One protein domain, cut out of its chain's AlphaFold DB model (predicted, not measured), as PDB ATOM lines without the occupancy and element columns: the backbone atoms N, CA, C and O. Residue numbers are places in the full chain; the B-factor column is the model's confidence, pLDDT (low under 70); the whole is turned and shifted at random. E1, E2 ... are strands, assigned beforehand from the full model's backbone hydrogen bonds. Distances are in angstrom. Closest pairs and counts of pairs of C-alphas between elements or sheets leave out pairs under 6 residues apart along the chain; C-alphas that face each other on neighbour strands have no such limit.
ATOM      1  N   PRO A 864      54.501 -25.792  44.295       63.03
ATOM      2  CA  PRO A 864      53.380 -25.111  43.669       63.03
ATOM      3  C   PRO A 864      53.306 -25.522  42.195       63.03
ATOM      4  O   PRO A 864      53.932 -24.928  41.320       63.03
ATOM      5  N   ARG A 865      52.497 -26.549  41.907       83.19
ATOM      6  CA  ARG A 865      52.299 -27.079  40.549       83.19
ATOM      7  C   ARG A 865      51.635 -26.061  39.606       83.19
ATOM      8  O   ARG A 865      51.637 -26.277  38.399       83.19
ATOM      9  N   THR A 866      51.115 -24.952  40.141       87.12
ATOM     10  CA  THR A 866      50.642 -23.766  39.407       87.12
ATOM     11  C   THR A 866      51.790 -22.780  39.151       87.12
ATOM     12  O   THR A 866      52.497 -22.392  40.077       87.12
ATOM     13  N   THR A 867      51.955 -22.324  37.907       86.88
ATOM     14  CA  THR A 867      53.106 -21.531  37.443       86.88
ATOM     15  C   THR A 867      52.709 -20.376  36.513       86.88
ATOM     16  O   THR A 867      51.724 -20.450  35.778       86.88
ATOM     17  N   ILE A 868      53.496 -19.294  36.536       85.25
ATOM     18  CA  ILE A 868      53.391 -18.132  35.640       85.25
ATOM     19  C   ILE A 868      54.695 -18.030  34.848       85.25
ATOM     20  O   ILE A 868      55.777 -18.033  35.433       85.25
ATOM     21  N   HIS A 869      54.603 -17.911  33.525       85.12
ATOM     22  CA  HIS A 869      55.764 -17.815  32.637       85.12
ATOM     23  C   HIS A 869      55.464 -16.933  31.410       85.12
ATOM     24  O   HIS A 869      54.308 -16.595  31.151       85.12
ATOM     25  N   PRO A 870      56.488 -16.485  30.664       85.44
ATOM     26  CA  PRO A 870      56.288 -15.914  29.337       85.44
ATOM     27  C   PRO A 870      55.954 -17.007  28.310       85.44
ATOM     28  O   PRO A 870      56.531 -18.094  28.349       85.44
ATOM     29  N   ILE A 871      55.089 -16.693  27.346       84.12
ATOM     30  CA  ILE A 871      54.886 -17.489  26.130       84.12
ATOM     31  C   ILE A 871      54.808 -16.595  24.895       84.12
ATOM     32  O   ILE A 871      54.085 -15.601  24.883       84.12
ATOM     33  N   GLU A 872      55.533 -16.965  23.844       85.31
ATOM     34  CA  GLU A 872      55.457 -16.304  22.544       85.31
ATOM     35  C   GLU A 872      54.322 -16.901  21.699       85.31
ATOM     36  O   GLU A 872      54.268 -18.109  21.471       85.31
ATOM     37  N   ILE A 873      53.408 -16.048  21.238       80.94
ATOM     38  CA  ILE A 873      52.309 -16.392  20.330       80.94
ATOM     39  C   ILE A 873      52.317 -15.349  19.213       80.94
ATOM     40  O   ILE A 873      52.265 -14.156  19.497       80.94
ATOM     41  N   GLU A 874      52.421 -15.788  17.956       82.75
ATOM     42  CA  GLU A 874      52.439 -14.909  16.767       82.75
ATOM     43  C   GLU A 874      53.503 -13.782  16.823       82.75
ATOM     44  O   GLU A 874      53.326 -12.708  16.251       82.75
ATOM     45  N   GLY A 875      54.627 -14.022  17.513       81.38
ATOM     46  CA  GLY A 875      55.702 -13.038  17.715       81.38
ATOM     47  C   GLY A 875      55.500 -12.085  18.902       81.38
ATOM     48  O   GLY A 875      56.274 -11.141  19.069       81.38
ATOM     49  N   VAL A 876      54.475 -12.302  19.735       82.31
ATOM     50  CA  VAL A 876      54.171 -11.492  20.927       82.31
ATOM     51  C   VAL A 876      54.332 -12.331  22.194       82.31
ATOM     52  O   VAL A 876      53.699 -13.375  22.346       82.31
ATOM     53  N   ILE A 877      55.153 -11.859  23.139       83.00
ATOM     54  CA  ILE A 877      55.372 -12.527  24.431       83.00
ATOM     55  C   ILE A 877      54.271 -12.127  25.421       83.00
ATOM     56  O   ILE A 877      54.311 -11.040  25.996       83.00
ATOM     57  N   HIS A 878      53.305 -13.015  25.646       84.38
ATOM     58  CA  HIS A 878      52.277 -12.883  26.680       84.38
ATOM     59  C   HIS A 878      52.747 -13.454  28.024       84.38
ATOM     60  O   HIS A 878      53.534 -14.396  28.071       84.38
ATOM     61  N   HIS A 879      52.196 -12.941  29.127       85.69
ATOM     62  CA  HIS A 879      52.208 -13.654  30.406       85.69
ATOM     63  C   HIS A 879      51.139 -14.749  30.385       85.69
ATOM     64  O   HIS A 879      49.957 -14.428  30.232       85.69
ATOM     65  N   SER A 880      51.532 -16.007  30.577       88.69
ATOM     66  CA  SER A 880      50.613 -17.124  30.793       88.69
ATOM     67  C   SER A 880      50.475 -17.479  32.273       88.69
ATOM     68  O   SER A 880      51.359 -17.223  33.093       88.69
ATOM     69  N   PHE A 881      49.348 -18.103  32.598       92.00
ATOM     70  CA  PHE A 881      49.043 -18.719  33.882       92.00
ATOM     71  C   PHE A 881      48.672 -20.179  33.626       92.00
ATOM     72  O   PHE A 881      47.728 -20.451  32.884       92.00
ATOM     73  N   THR A 882      49.425 -21.112  34.201       92.44
ATOM     74  CA  THR A 882      49.247 -22.552  33.989       92.44
ATOM     75  C   THR A 882      49.031 -23.254  35.313       92.44
ATOM     76  O   THR A 882      49.810 -23.070  36.244       92.44
ATOM     77  N   LEU A 883      47.998 -24.087  35.382       93.50
ATOM     78  CA  LEU A 883      47.645 -24.863  36.567       93.50
ATOM     79  C   LEU A 883      47.211 -26.285  36.189       93.50
ATOM     80  O   LEU A 883      46.776 -26.510  35.052       93.50
ATOM     81  N   PRO A 884      47.303 -27.245  37.123       94.88
ATOM     82  CA  PRO A 884      46.620 -28.523  37.003       94.88
ATOM     83  C   PRO A 884      45.106 -28.328  37.114       94.88
ATOM     84  O   PRO A 884      44.629 -27.527  37.917       94.88
ATOM     85  N   VAL A 885      44.352 -29.095  36.332       94.62
ATOM     86  CA  VAL A 885      42.894 -29.237  36.452       94.62
ATOM     87  C   VAL A 885      42.511 -30.711  36.319       94.62
ATOM     88  O   VAL A 885      43.272 -31.496  35.747       94.62
ATOM     89  N   ARG A 886      41.335 -31.107  36.816       94.25
ATOM     90  CA  ARG A 886      40.804 -32.467  36.627       94.25
ATOM     91  C   ARG A 886      40.591 -32.793  35.141       94.25
ATOM     92  O   ARG A 886      40.190 -31.946  34.337       94.25
ATOM     93  N   ASN A 887      40.874 -34.036  34.762       91.19
ATOM     94  CA  ASN A 887      40.742 -34.513  33.387       91.19
ATOM     95  C   ASN A 887      39.278 -34.490  32.933       91.19
ATOM     96  O   ASN A 887      38.403 -34.997  33.622       91.19
ATOM     97  N   GLY A 888      39.021 -33.904  31.761       86.31
ATOM     98  CA  GLY A 888      37.664 -33.618  31.280       86.31
ATOM     99  C   GLY A 888      37.190 -32.180  31.527       86.31
ATOM    100  O   GLY A 888      36.123 -31.819  31.035       86.31
ATOM    101  N   ALA A 889      37.981 -31.339  32.209       90.44
ATOM    102  CA  ALA A 889      37.734 -29.900  32.264       90.44
ATOM    103  C   ALA A 889      37.847 -29.249  30.868       90.44
ATOM    104  O   ALA A 889      38.874 -29.383  30.186       90.44
ATOM    105  N   THR A 890      36.797 -28.518  30.489       89.81
ATOM    106  CA  THR A 890      36.638 -27.703  29.273       89.81
ATOM    107  C   THR A 890      36.058 -26.345  29.661       89.81
ATOM    108  O   THR A 890      35.105 -26.311  30.441       89.81
ATOM    109  N   PHE A 891      36.598 -25.245  29.130       89.81
ATOM    110  CA  PHE A 891      36.233 -23.883  29.536       89.81
ATOM    111  C   PHE A 891      35.431 -23.144  28.455       89.81
ATOM    112  O   PHE A 891      35.818 -23.143  27.288       89.81
ATOM    113  N   ASP A 892      34.345 -22.476  28.853       80.00
ATOM    114  CA  ASP A 892      33.514 -21.662  27.955       80.00
ATOM    115  C   ASP A 892      34.036 -20.216  27.872       80.00
ATOM    116  O   ASP A 892      34.181 -19.540  28.894       80.00
ATOM    117  N   GLU A 893      34.246 -19.688  26.657       66.25
ATOM    118  CA  GLU A 893      34.786 -18.331  26.391       66.25
ATOM    119  C   GLU A 893      33.777 -17.176  26.643       66.25
ATOM    120  O   GLU A 893      33.802 -16.121  25.998       66.25
ATOM    121  N   GLY A 894      32.853 -17.372  27.584       55.84
ATOM    122  CA  GLY A 894      31.678 -16.536  27.840       55.84
ATOM    123  C   GLY A 894      31.935 -15.212  28.570       55.84
ATOM    124  O   GLY A 894      31.490 -15.027  29.699       55.84
ATOM    125  N   SER A 895      32.544 -14.241  27.884       55.31
ATOM    126  CA  SER A 895      32.646 -12.824  28.296       55.31
ATOM    127  C   SER A 895      33.294 -12.567  29.672       55.31
ATOM    128  O   SER A 895      32.625 -12.402  30.691       55.31
ATOM    129  N   GLY A 896      34.622 -12.421  29.680       65.88
ATOM    130  CA  GLY A 896      35.396 -11.983  30.849       65.88
ATOM    131  C   GLY A 896      36.065 -13.145  31.580       65.88
ATOM    132  O   GLY A 896      37.258 -13.380  31.390       65.88
ATOM    133  N   ASN A 897      35.296 -13.869  32.393       80.19
ATOM    134  CA  ASN A 897      35.776 -15.057  33.103       80.19
ATOM    135  C   ASN A 897      35.786 -16.276  32.167       80.19
ATOM    136  O   ASN A 897      34.824 -16.471  31.429       80.19
ATOM    137  N   LEU A 898      36.787 -17.153  32.291       87.19
ATOM    138  CA  LEU A 898      36.661 -18.535  31.814       87.19
ATOM    139  C   LEU A 898      36.108 -19.392  32.948       87.19
ATOM    140  O   LEU A 898      36.704 -19.438  34.026       87.19
ATOM    141  N   VAL A 899      34.999 -20.085  32.707       89.56
ATOM    142  CA  VAL A 899      34.392 -21.025  33.659       89.56
ATOM    143  C   VAL A 899      34.407 -22.413  33.032       89.56
ATOM    144  O   VAL A 899      34.117 -22.545  31.844       89.56
ATOM    145  N   SER A 900      34.780 -23.437  33.800       91.62
ATOM    146  CA  SER A 900      34.737 -24.819  33.322       91.62
ATOM    147  C   SER A 900      33.336 -25.425  33.427       91.62
ATOM    148  O   SER A 900      32.506 -24.998  34.232       91.62
ATOM    149  N   ASN A 901      33.110 -26.519  32.703       85.06
ATOM    150  CA  ASN A 901      32.156 -27.534  33.144       85.06
ATOM    151  C   ASN A 901      32.484 -28.018  34.576       85.06
ATOM    152  O   ASN A 901      33.637 -27.975  35.014       85.06
ATOM    153  N   SER A 902      31.478 -28.511  35.303       86.62
ATOM    154  CA  SER A 902      31.720 -29.236  36.558       86.62
ATOM    155  C   SER A 902      32.240 -30.638  36.238       86.62
ATOM    156  O   SER A 902      31.624 -31.361  35.451       86.62
ATOM    157  N   ILE A 903      33.375 -31.010  36.825       82.25
ATOM    158  CA  ILE A 903      34.052 -32.293  36.625       82.25
ATOM    159  C   ILE A 903      34.586 -32.794  37.970       82.25
ATOM    160  O   ILE A 903      35.179 -32.039  38.735       82.25
ATOM    161  N   ASP A 904      34.316 -34.055  38.307       81.62
ATOM    162  CA  ASP A 904      34.602 -34.654  39.624       81.62
ATOM    163  C   ASP A 904      34.061 -33.842  40.824       81.62
ATOM    164  O   ASP A 904      34.620 -33.861  41.919       81.62
ATOM    165  N   GLY A 905      32.961 -33.112  40.603       78.75
ATOM    166  CA  GLY A 905      32.343 -32.200  41.569       78.75
ATOM    167  C   GLY A 905      32.985 -30.809  41.647       78.75
ATOM    168  O   GLY A 905      32.465 -29.962  42.369       78.75
ATOM    169  N   ILE A 906      34.068 -30.555  40.905       89.56
ATOM    170  CA  ILE A 906      34.822 -29.297  40.881       89.56
ATOM    171  C   ILE A 906      34.469 -28.461  39.648       89.56
ATOM    172  O   ILE A 906      34.509 -28.941  38.518       89.56
ATOM    173  N   THR A 907      34.230 -27.170  39.869       91.00
ATOM    174  CA  THR A 907      34.174 -26.141  38.823       91.00
ATOM    175  C   THR A 907      35.308 -25.138  39.033       91.00
ATOM    176  O   THR A 907      35.512 -24.636  40.144       91.00
ATOM    177  N   TYR A 908      36.030 -24.820  37.960       93.56
ATOM    178  CA  TYR A 908      37.104 -23.830  37.929       93.56
ATOM    179  C   TYR A 908      36.588 -22.515  37.336       93.56
ATOM    180  O   TYR A 908      35.850 -22.512  36.354       93.56
ATOM    181  N   THR A 909      37.004 -21.378  37.892       92.44
ATOM    182  CA  THR A 909      36.781 -20.047  37.306       92.44
ATOM    183  C   THR A 909      38.101 -19.287  37.246       92.44
ATOM    184  O   THR A 909      38.647 -18.903  38.281       92.44
ATOM    185  N   ILE A 910      38.630 -19.080  36.040       92.81
ATOM    186  CA  ILE A 910      39.890 -18.370  35.801       92.81
ATOM    187  C   ILE A 910      39.594 -16.897  35.522       92.81
ATOM    188  O   ILE A 910      38.763 -16.556  34.678       92.81
ATOM    189  N   GLN A 911      40.282 -16.021  36.250       91.88
ATOM    190  CA  GLN A 911      40.088 -14.573  36.213       91.88
ATOM    191  C   GLN A 911      41.423 -13.834  36.177       91.88
ATOM    192  O   GLN A 911      42.458 -14.365  36.590       91.88
ATOM    193  N   SER A 912      41.388 -12.574  35.744       90.06
ATOM    194  CA  SER A 912      42.558 -11.696  35.753       90.06
ATOM    195  C   SER A 912      42.212 -10.261  36.155       90.06
ATOM    196  O   SER A 912      41.055  -9.843  36.085       90.06
ATOM    197  N   SER A 913      43.216  -9.523  36.624       89.94
ATOM    198  CA  SER A 913      43.087  -8.156  37.138       89.94
ATOM    199  C   SER A 913      44.375  -7.359  36.915       89.94
ATOM    200  O   SER A 913      45.462  -7.934  36.888       89.94
ATOM    201  N   ILE A 914      44.280  -6.030  36.814       88.81
ATOM    202  CA  ILE A 914      45.436  -5.108  36.856       88.81
ATOM    203  C   ILE A 914      45.559  -4.357  38.195       88.81
ATOM    204  O   ILE A 914      46.587  -3.735  38.460       88.81
ATOM    205  N   ASP A 915      44.526  -4.414  39.044       89.31
ATOM    206  CA  ASP A 915      44.373  -3.592  40.254       89.31
ATOM    207  C   ASP A 915      44.039  -4.394  41.532       89.31
ATOM    208  O   ASP A 915      43.977  -3.815  42.616       89.31
ATOM    209  N   LEU A 916      43.853  -5.718  41.412       88.62
ATOM    210  CA  LEU A 916      43.374  -6.660  42.440       88.62
ATOM    211  C   LEU A 916      41.937  -6.407  42.945       88.62
ATOM    212  O   LEU A 916      41.466  -7.124  43.830       88.62
ATOM    213  N   GLN A 917      41.213  -5.450  42.363       87.50
ATOM    214  CA  GLN A 917      39.843  -5.075  42.732       87.50
ATOM    215  C   GLN A 917      38.836  -5.565  41.686       87.50
ATOM    216  O   GLN A 917      37.841  -6.206  42.025       87.50
ATOM    217  N   ASN A 918      39.120  -5.312  40.408       86.88
ATOM    218  CA  ASN A 918      38.282  -5.676  39.274       86.88
ATOM    219  C   ASN A 918      38.812  -6.965  38.634       86.88
ATOM    220  O   ASN A 918      39.943  -6.998  38.149       86.88
ATOM    221  N   TRP A 919      37.996  -8.025  38.647       87.31
ATOM    222  CA  TRP A 919      38.385  -9.389  38.236       87.31
ATOM    223  C   TRP A 919      37.593  -9.952  37.044       87.31
ATOM    224  O   TRP A 919      37.879 -11.049  36.579       87.31
ATOM    225  N   THR A 920      36.580  -9.226  36.566       77.06
ATOM    226  CA  THR A 920      35.648  -9.656  35.502       77.06
ATOM    227  C   THR A 920      35.776  -8.837  34.215       77.06
ATOM    228  O   THR A 920      35.147  -9.156  33.211       77.06
ATOM    229  N   THR A 921      36.565  -7.759  34.235       76.50
ATOM    230  CA  THR A 921      36.677  -6.771  33.148       76.50
ATOM    231  C   THR A 921      37.749  -7.104  32.112       76.50
ATOM    232  O   THR A 921      37.809  -6.450  31.073       76.50
ATOM    233  N   ILE A 922      38.596  -8.100  32.379       84.88
ATOM    234  CA  ILE A 922      39.700  -8.507  31.508       84.88
ATOM    235  C   ILE A 922      39.436  -9.929  31.027       84.88
ATOM    236  O   ILE A 922      39.411 -10.864  31.825       84.88
ATOM    237  N   GLN A 923      39.261 -10.083  29.714       86.94
ATOM    238  CA  GLN A 923      39.019 -11.378  29.091       86.94
ATOM    239  C   GLN A 923      40.257 -12.276  29.187       86.94
ATOM    240  O   GLN A 923      41.340 -11.924  28.705       86.94
ATOM    241  N   VAL A 924      40.057 -13.455  29.770       89.50
ATOM    242  CA  VAL A 924      40.996 -14.580  29.732       89.50
ATOM    243  C   VAL A 924      40.619 -15.510  28.567       89.50
ATOM    244  O   VAL A 924      39.440 -15.654  28.256       89.50
ATOM    245  N   VAL A 925      41.611 -16.122  27.916       90.00
ATOM    246  CA  VAL A 925      41.452 -17.155  26.874       90.00
ATOM    247  C   VAL A 925      42.382 -18.342  27.159       90.00
ATOM    248  O   VAL A 925      43.469 -18.162  27.722       90.00
ATOM    249  N   GLU A 926      41.956 -19.551  26.794       91.75
ATOM    250  CA  GLU A 926      42.763 -20.773  26.911       91.75
ATOM    251  C   GLU A 926      43.799 -20.849  25.771       91.75
ATOM    252  O   GLU A 926      43.606 -20.303  24.683       91.75
ATOM    253  N   ILE A 927      44.938 -21.494  26.025       89.69
ATOM    254  CA  ILE A 927      45.986 -21.765  25.036       89.69
ATOM    255  C   ILE A 927      45.986 -23.268  24.750       89.69
ATOM    256  O   ILE A 927      46.432 -24.076  25.570       89.69
ATOM    257  N   THR A 928      45.494 -23.612  23.559       85.75
ATOM    258  CA  THR A 928      45.280 -24.991  23.103       85.75
ATOM    259  C   THR A 928      46.099 -25.266  21.834       85.75
ATOM    260  O   THR A 928      45.941 -24.537  20.855       85.75
ATOM    261  N   PRO A 929      46.943 -26.319  21.799       82.56
ATOM    262  CA  PRO A 929      47.265 -27.226  22.903       82.56
ATOM    263  C   PRO A 929      48.052 -26.527  24.022       82.56
ATOM    264  O   PRO A 929      48.726 -25.524  23.795       82.56
ATOM    265  N   THR A 930      48.001 -27.098  25.229       82.62
ATOM    266  CA  THR A 930      48.824 -26.622  26.348       82.62
ATOM    267  C   THR A 930      50.320 -26.720  25.990       82.62
ATOM    268  O   THR A 930      50.748 -27.772  25.507       82.62
ATOM    269  N   PRO A 931      51.123 -25.658  26.204       80.50
ATOM    270  CA  PRO A 931      52.528 -25.615  25.795       80.50
ATOM    271  C   PRO A 931      53.383 -26.703  26.452       80.50
ATOM    272  O   PRO A 931      53.267 -26.959  27.650       80.50
ATOM    273  N   THR A 932      54.299 -27.298  25.687       66.38
ATOM    274  CA  THR A 932      55.221 -28.346  26.159       66.38
ATOM    275  C   THR A 932      56.416 -27.757  26.911       66.38
ATOM    276  O   THR A 932      57.561 -27.868  26.473       66.38
ATOM    277  N   ASN A 933      56.145 -27.106  28.040       67.50
ATOM    278  CA  ASN A 933      57.172 -26.710  29.000       67.50
ATOM    279  C   ASN A 933      57.465 -27.872  29.965       67.50
ATOM    280  O   ASN A 933      56.625 -28.748  30.172       67.50
ATOM    281  N   ASN A 934      58.646 -27.863  30.592       73.44
ATOM    282  CA  ASN A 934      59.055 -28.867  31.583       73.44
ATOM    283  C   ASN A 934      58.350 -28.640  32.935       73.44
ATOM    284  O   ASN A 934      58.988 -28.282  33.924       73.44
ATOM    285  N   PHE A 935      57.027 -28.799  32.965       83.38
ATOM    286  CA  PHE A 935      56.243 -28.785  34.197       83.38
ATOM    287  C   PHE A 935      56.484 -30.063  35.019       83.38
ATOM    288  O   PHE A 935      56.805 -31.117  34.462       83.38
ATOM    289  N   SER A 936      56.305 -29.983  36.339       84.56
ATOM    290  CA  SER A 936      56.370 -31.153  37.224       84.56
ATOM    291  C   SER A 936      55.311 -32.196  36.828       84.56
ATOM    292  O   SER A 936      54.199 -31.808  36.471       84.56
ATOM    293  N   PRO A 937      55.603 -33.509  36.897       86.94
ATOM    294  CA  PRO A 937      54.602 -34.539  36.640       86.94
ATOM    295  C   PRO A 937      53.357 -34.378  37.521       86.94
ATOM    296  O   PRO A 937      53.453 -33.989  38.687       86.94
ATOM    297  N   LEU A 938      52.199 -34.704  36.949       89.44
ATOM    298  CA  LEU A 938      50.918 -34.742  37.648       89.44
ATOM    299  C   LEU A 938      50.524 -36.185  37.935       89.44
ATOM    300  O   LEU A 938      50.738 -37.065  37.103       89.44
ATOM    301  N   ASP A 939      49.913 -36.392  39.095       89.31
ATOM    302  CA  ASP A 939      49.266 -37.648  39.462       89.31
ATOM    303  C   ASP A 939      48.055 -37.947  38.551       89.31
ATOM    304  O   ASP A 939      47.516 -37.052  37.886       89.31
ATOM    305  N   ASP A 940      47.621 -39.210  38.509       87.69
ATOM    306  CA  ASP A 940      46.580 -39.672  37.584       87.69
ATOM    307  C   ASP A 940      45.215 -39.006  37.829       87.69
ATOM    308  O   ASP A 940      44.678 -38.976  38.937       87.69
ATOM    309  N   GLY A 941      44.610 -38.499  36.751       86.69
ATOM    310  CA  GLY A 941      43.312 -37.815  36.784       86.69
ATOM    311  C   GLY A 941      43.381 -36.290  36.663       86.69
ATOM    312  O   GLY A 941      42.328 -35.658  36.580       86.69
ATOM    313  N   TRP A 942      44.575 -35.700  36.569       94.44
ATOM    314  CA  TRP A 942      44.763 -34.283  36.239       94.44
ATOM    315  C   TRP A 942      45.534 -34.089  34.928       94.44
ATOM    316  O   TRP A 942      46.260 -34.968  34.466       94.44
ATOM    317  N   SER A 943      45.399 -32.903  34.341       93.38
ATOM    318  CA  SER A 943      46.237 -32.420  33.242       93.38
ATOM    319  C   SER A 943      46.445 -30.913  33.358       93.38
ATOM    320  O   SER A 943      45.655 -30.202  33.978       93.38
ATOM    321  N   TYR A 944      47.521 -30.409  32.759       94.06
ATOM    322  CA  TYR A 944      47.770 -28.973  32.713       94.06
ATOM    323  C   TYR A 944      46.795 -28.248  31.778       94.06
ATOM    324  O   TYR A 944      46.393 -28.780  30.738       94.06
ATOM    325  N   ARG A 945      46.450 -27.010  32.145       93.50
ATOM    326  CA  ARG A 945      45.812 -26.008  31.280       93.50
ATOM    327  C   ARG A 945      46.508 -24.673  31.419       93.50
ATOM    328  O   ARG A 945      46.980 -24.332  32.500       93.50
ATOM    329  N   THR A 946      46.579 -23.941  30.315       92.94
ATOM    330  CA  THR A 946      47.346 -22.700  30.199       92.94
ATOM    331  C   THR A 946      46.459 -21.588  29.670       92.94
ATOM    332  O   THR A 946      45.768 -21.768  28.673       92.94
ATOM    333  N   PHE A 947      46.498 -20.438  30.329       92.38
ATOM    334  CA  PHE A 947      45.604 -19.312  30.091       92.38
ATOM    335  C   PHE A 947      46.405 -18.028  29.863       92.38
ATOM    336  O   PHE A 947      47.475 -17.855  30.450       92.38
ATOM    337  N   ARG A 948      45.886 -17.106  29.047       90.25
ATOM    338  CA  ARG A 948      46.413 -15.734  28.896       90.25
ATOM    339  C   ARG A 948      45.282 -14.713  28.879       90.25
ATOM    340  O   ARG A 948      44.137 -15.065  28.620       90.25
ATOM    341  N   THR A 949      45.597 -13.435  29.053       87.75
ATOM    342  CA  THR A 949      44.663 -12.340  28.739       87.75
ATOM    343  C   THR A 949      44.759 -11.876  27.290       87.75
ATOM    344  O   THR A 949      45.823 -11.962  26.676       87.75
ATOM    345  N   THR A 950      43.687 -11.261  26.787       82.88
ATOM    346  CA  THR A 950      43.671 -10.560  25.488       82.88
ATOM    347  C   THR A 950      44.382  -9.196  25.496       82.88
ATOM    348  O   THR A 950      44.591  -8.610  24.435       82.88
ATOM    349  N   LEU A 951      44.785  -8.680  26.667       81.06
ATOM    350  CA  LEU A 951      45.527  -7.420  26.788       81.06
ATOM    351  C   LEU A 951      46.909  -7.484  26.123       81.06
ATOM    352  O   LEU A 951      47.609  -8.496  26.199       81.06
ATOM    353  N   SER A 952      47.334  -6.360  25.535       74.44
ATOM    354  CA  SER A 952      48.685  -6.221  24.994       74.44
ATOM    355  C   SER A 952      49.720  -6.152  26.130       74.44
ATOM    356  O   SER A 952      49.624  -5.270  26.994       74.44
ATOM    357  N   PRO A 953      50.752  -7.017  26.123       70.31
ATOM    358  CA  PRO A 953      51.844  -6.962  27.099       70.31
ATOM    359  C   PRO A 953      52.592  -5.621  27.075       70.31
ATOM    360  O   PRO A 953      53.014  -5.126  28.116       70.31
ATOM    361  N   ALA A 954      52.682  -4.975  25.906       69.12
ATOM    362  CA  ALA A 954      53.376  -3.698  25.729       69.12
ATOM    363  C   ALA A 954      52.699  -2.501  26.430       69.12
ATOM    364  O   ALA A 954      53.333  -1.461  26.601       69.12
ATOM    365  N   THR A 955      51.428  -2.623  26.836       68.75
ATOM    366  CA  THR A 955      50.663  -1.550  27.501       68.75
ATOM    367  C   THR A 955      50.264  -1.880  28.942       68.75
ATOM    368  O   THR A 955      49.631  -1.055  29.599       68.75
ATOM    369  N   THR A 956      50.625  -3.061  29.451       75.44
ATOM    370  CA  THR A 956      50.117  -3.596  30.725       75.44
ATOM    371  C   THR A 956      51.242  -3.669  31.759       75.44
ATOM    372  O   THR A 956      52.042  -4.595  31.758       75.44
ATOM    373  N   THR A 957      51.326  -2.679  32.653       78.50
ATOM    374  CA  THR A 957      52.445  -2.544  33.613       78.50
ATOM    375  C   THR A 957      52.418  -3.543  34.773       78.50
ATOM    376  O   THR A 957      53.447  -3.757  35.414       78.50
ATOM    377  N   ARG A 958      51.252  -4.125  35.071       84.19
ATOM    378  CA  ARG A 958      51.029  -5.190  36.060       84.19
ATOM    379  C   ARG A 958      49.858  -6.043  35.601       84.19
ATOM    380  O   ARG A 958      48.892  -5.496  35.079       84.19
ATOM    381  N   LEU A 959      49.929  -7.347  35.841       86.75
ATOM    382  CA  LEU A 959      48.835  -8.277  35.590       86.75
ATOM    383  C   LEU A 959      48.826  -9.351  36.680       86.75
ATOM    384  O   LEU A 959      49.876  -9.865  37.061       86.75
ATOM    385  N   PHE A 960      47.637  -9.673  37.169       89.44
ATOM    386  CA  PHE A 960      47.387 -10.668  38.202       89.44
ATOM    387  C   PHE A 960      46.391 -11.696  37.673       89.44
ATOM    388  O   PHE A 960      45.437 -11.335  36.984       89.44
ATOM    389  N   TYR A 961      46.584 -12.960  38.036       90.50
ATOM    390  CA  TYR A 961      45.674 -14.060  37.726       90.50
ATOM    391  C   TYR A 961      45.166 -14.694  39.020       90.50
ATOM    392  O   TYR A 961      45.859 -14.671  40.038       90.50
ATOM    393  N   ARG A 962      43.975 -15.294  38.974       89.75
ATOM    394  CA  ARG A 962      43.521 -16.247  39.994       89.75
ATOM    395  C   ARG A 962      42.684 -17.353  39.365       89.75
ATOM    396  O   ARG A 962      41.909 -17.094  38.445       89.75
ATOM    397  N   ALA A 963      42.803 -18.554  39.914       90.69
ATOM    398  CA  ALA A 963      41.799 -19.595  39.774       90.69
ATOM    399  C   ALA A 963      40.926 -19.580  41.034       90.69
ATOM    400  O   ALA A 963      41.447 -19.584  42.148       90.69
ATOM    401  N   MET A 964      39.609 -19.544  40.864       90.25
ATOM    402  CA  MET A 964      38.659 -19.874  41.922       90.25
ATOM    403  C   MET A 964      38.182 -21.310  41.712       90.25
ATOM    404  O   MET A 964      37.876 -21.703  40.588       90.25
ATOM    405  N   VAL A 965      38.129 -22.070  42.801       89.62
ATOM    406  CA  VAL A 965      37.661 -23.457  42.846       89.62
ATOM    407  C   VAL A 965      36.359 -23.466  43.636       89.62
ATOM    408  O   VAL A 965      36.320 -22.978  44.765       89.62
ATOM    409  N   THR A 966      35.298 -24.017  43.056       84.69
ATOM    410  CA  THR A 966      34.027 -24.258  43.754       84.69
ATOM    411  C   THR A 966      33.648 -25.721  43.609       84.69
ATOM    412  O   THR A 966      33.512 -26.198  42.482       84.69
ATOM    413  N   ALA A 967      33.458 -26.412  44.730       75.38
ATOM    414  CA  ALA A 967      32.869 -27.746  44.745       75.38
ATOM    415  C   ALA A 967      31.336 -27.683  44.829       75.38
ATOM    416  O   ALA A 967      30.764 -26.687  45.286       75.38
ATOM    417  N   LEU A 968      30.680 -28.770  44.428       66.81
ATOM    418  CA  LEU A 968      29.315 -29.070  44.863       66.81
ATOM    419  C   LEU A 968      29.271 -29.283  46.396       66.81
ATOM    420  O   LEU A 968      30.292 -29.651  46.978       66.81
TER     421      LEU A 968
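Overview. This is residues 864 to 968 of the 970 residues of the protein "Pectate_lyase_3 domain-containing protein" of Phragmitibacter flavus (UniProt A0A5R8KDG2). Two antiparallel sheets lie face to face as a sandwich: a strongly twisted one, in order E1 E2 E6 E5, and a smaller one, E3 E4 E7. Edge strand E1 lies away from the smaller sheet, and the chain changes sheet at the links E2 to E3, E4 to E5 and E6 to E7. The printed part has 105 residues, seven named strands, E1 to E7 along the chain, and no named helix; the class is all strand, with 48 residues in named elements, under half. It is compact, with a radius of gyration of the C-alphas of 13.6 A, and spans 39 by 30 by 23 A.

Arrangement. In the larger sheet, E2, residues 876 to 886, bends by 54 degrees at residue 879. It forms a hairpin with E1, residues 867 to 873; N 871 and O 878 are 2.9 A apart. Its other neighbour is E6, residues 942 to 949, with N 947 and O 881 at 2.8 A. E5, residues 924 to 926, forms a hairpin with E6; N 925 and O 948 are 2.8 A apart. In the other sheet E4, residues 906 to 913, pairs with E3, residues 898 to 900, N 910 and O 898 at 2.8 A, and with E7, residues 960 to 967, N 909 and O 964 at 2.9 A. The sheets' best planes are 28 degrees apart; the closest C-alphas of E3 and E5, Leu 898 and Val 924, are 6.2 A apart.

Along the chain. E1 begins at C-alpha 867 (53.106, -21.531, 37.443). E2 is 29.4 A long, E4 23.0 A, E6 23.2 A and E7 23.4 A; E7 ends at C-alpha 967 (32.869, -27.746, 44.745).

Size, cuts and confidence. The printed part has no cut. The links E2 to E3 and E5 to E6 are long. Residues 864, 893 to 896, 932 to 933, 954 to 955 and 968 have pLDDT under 70.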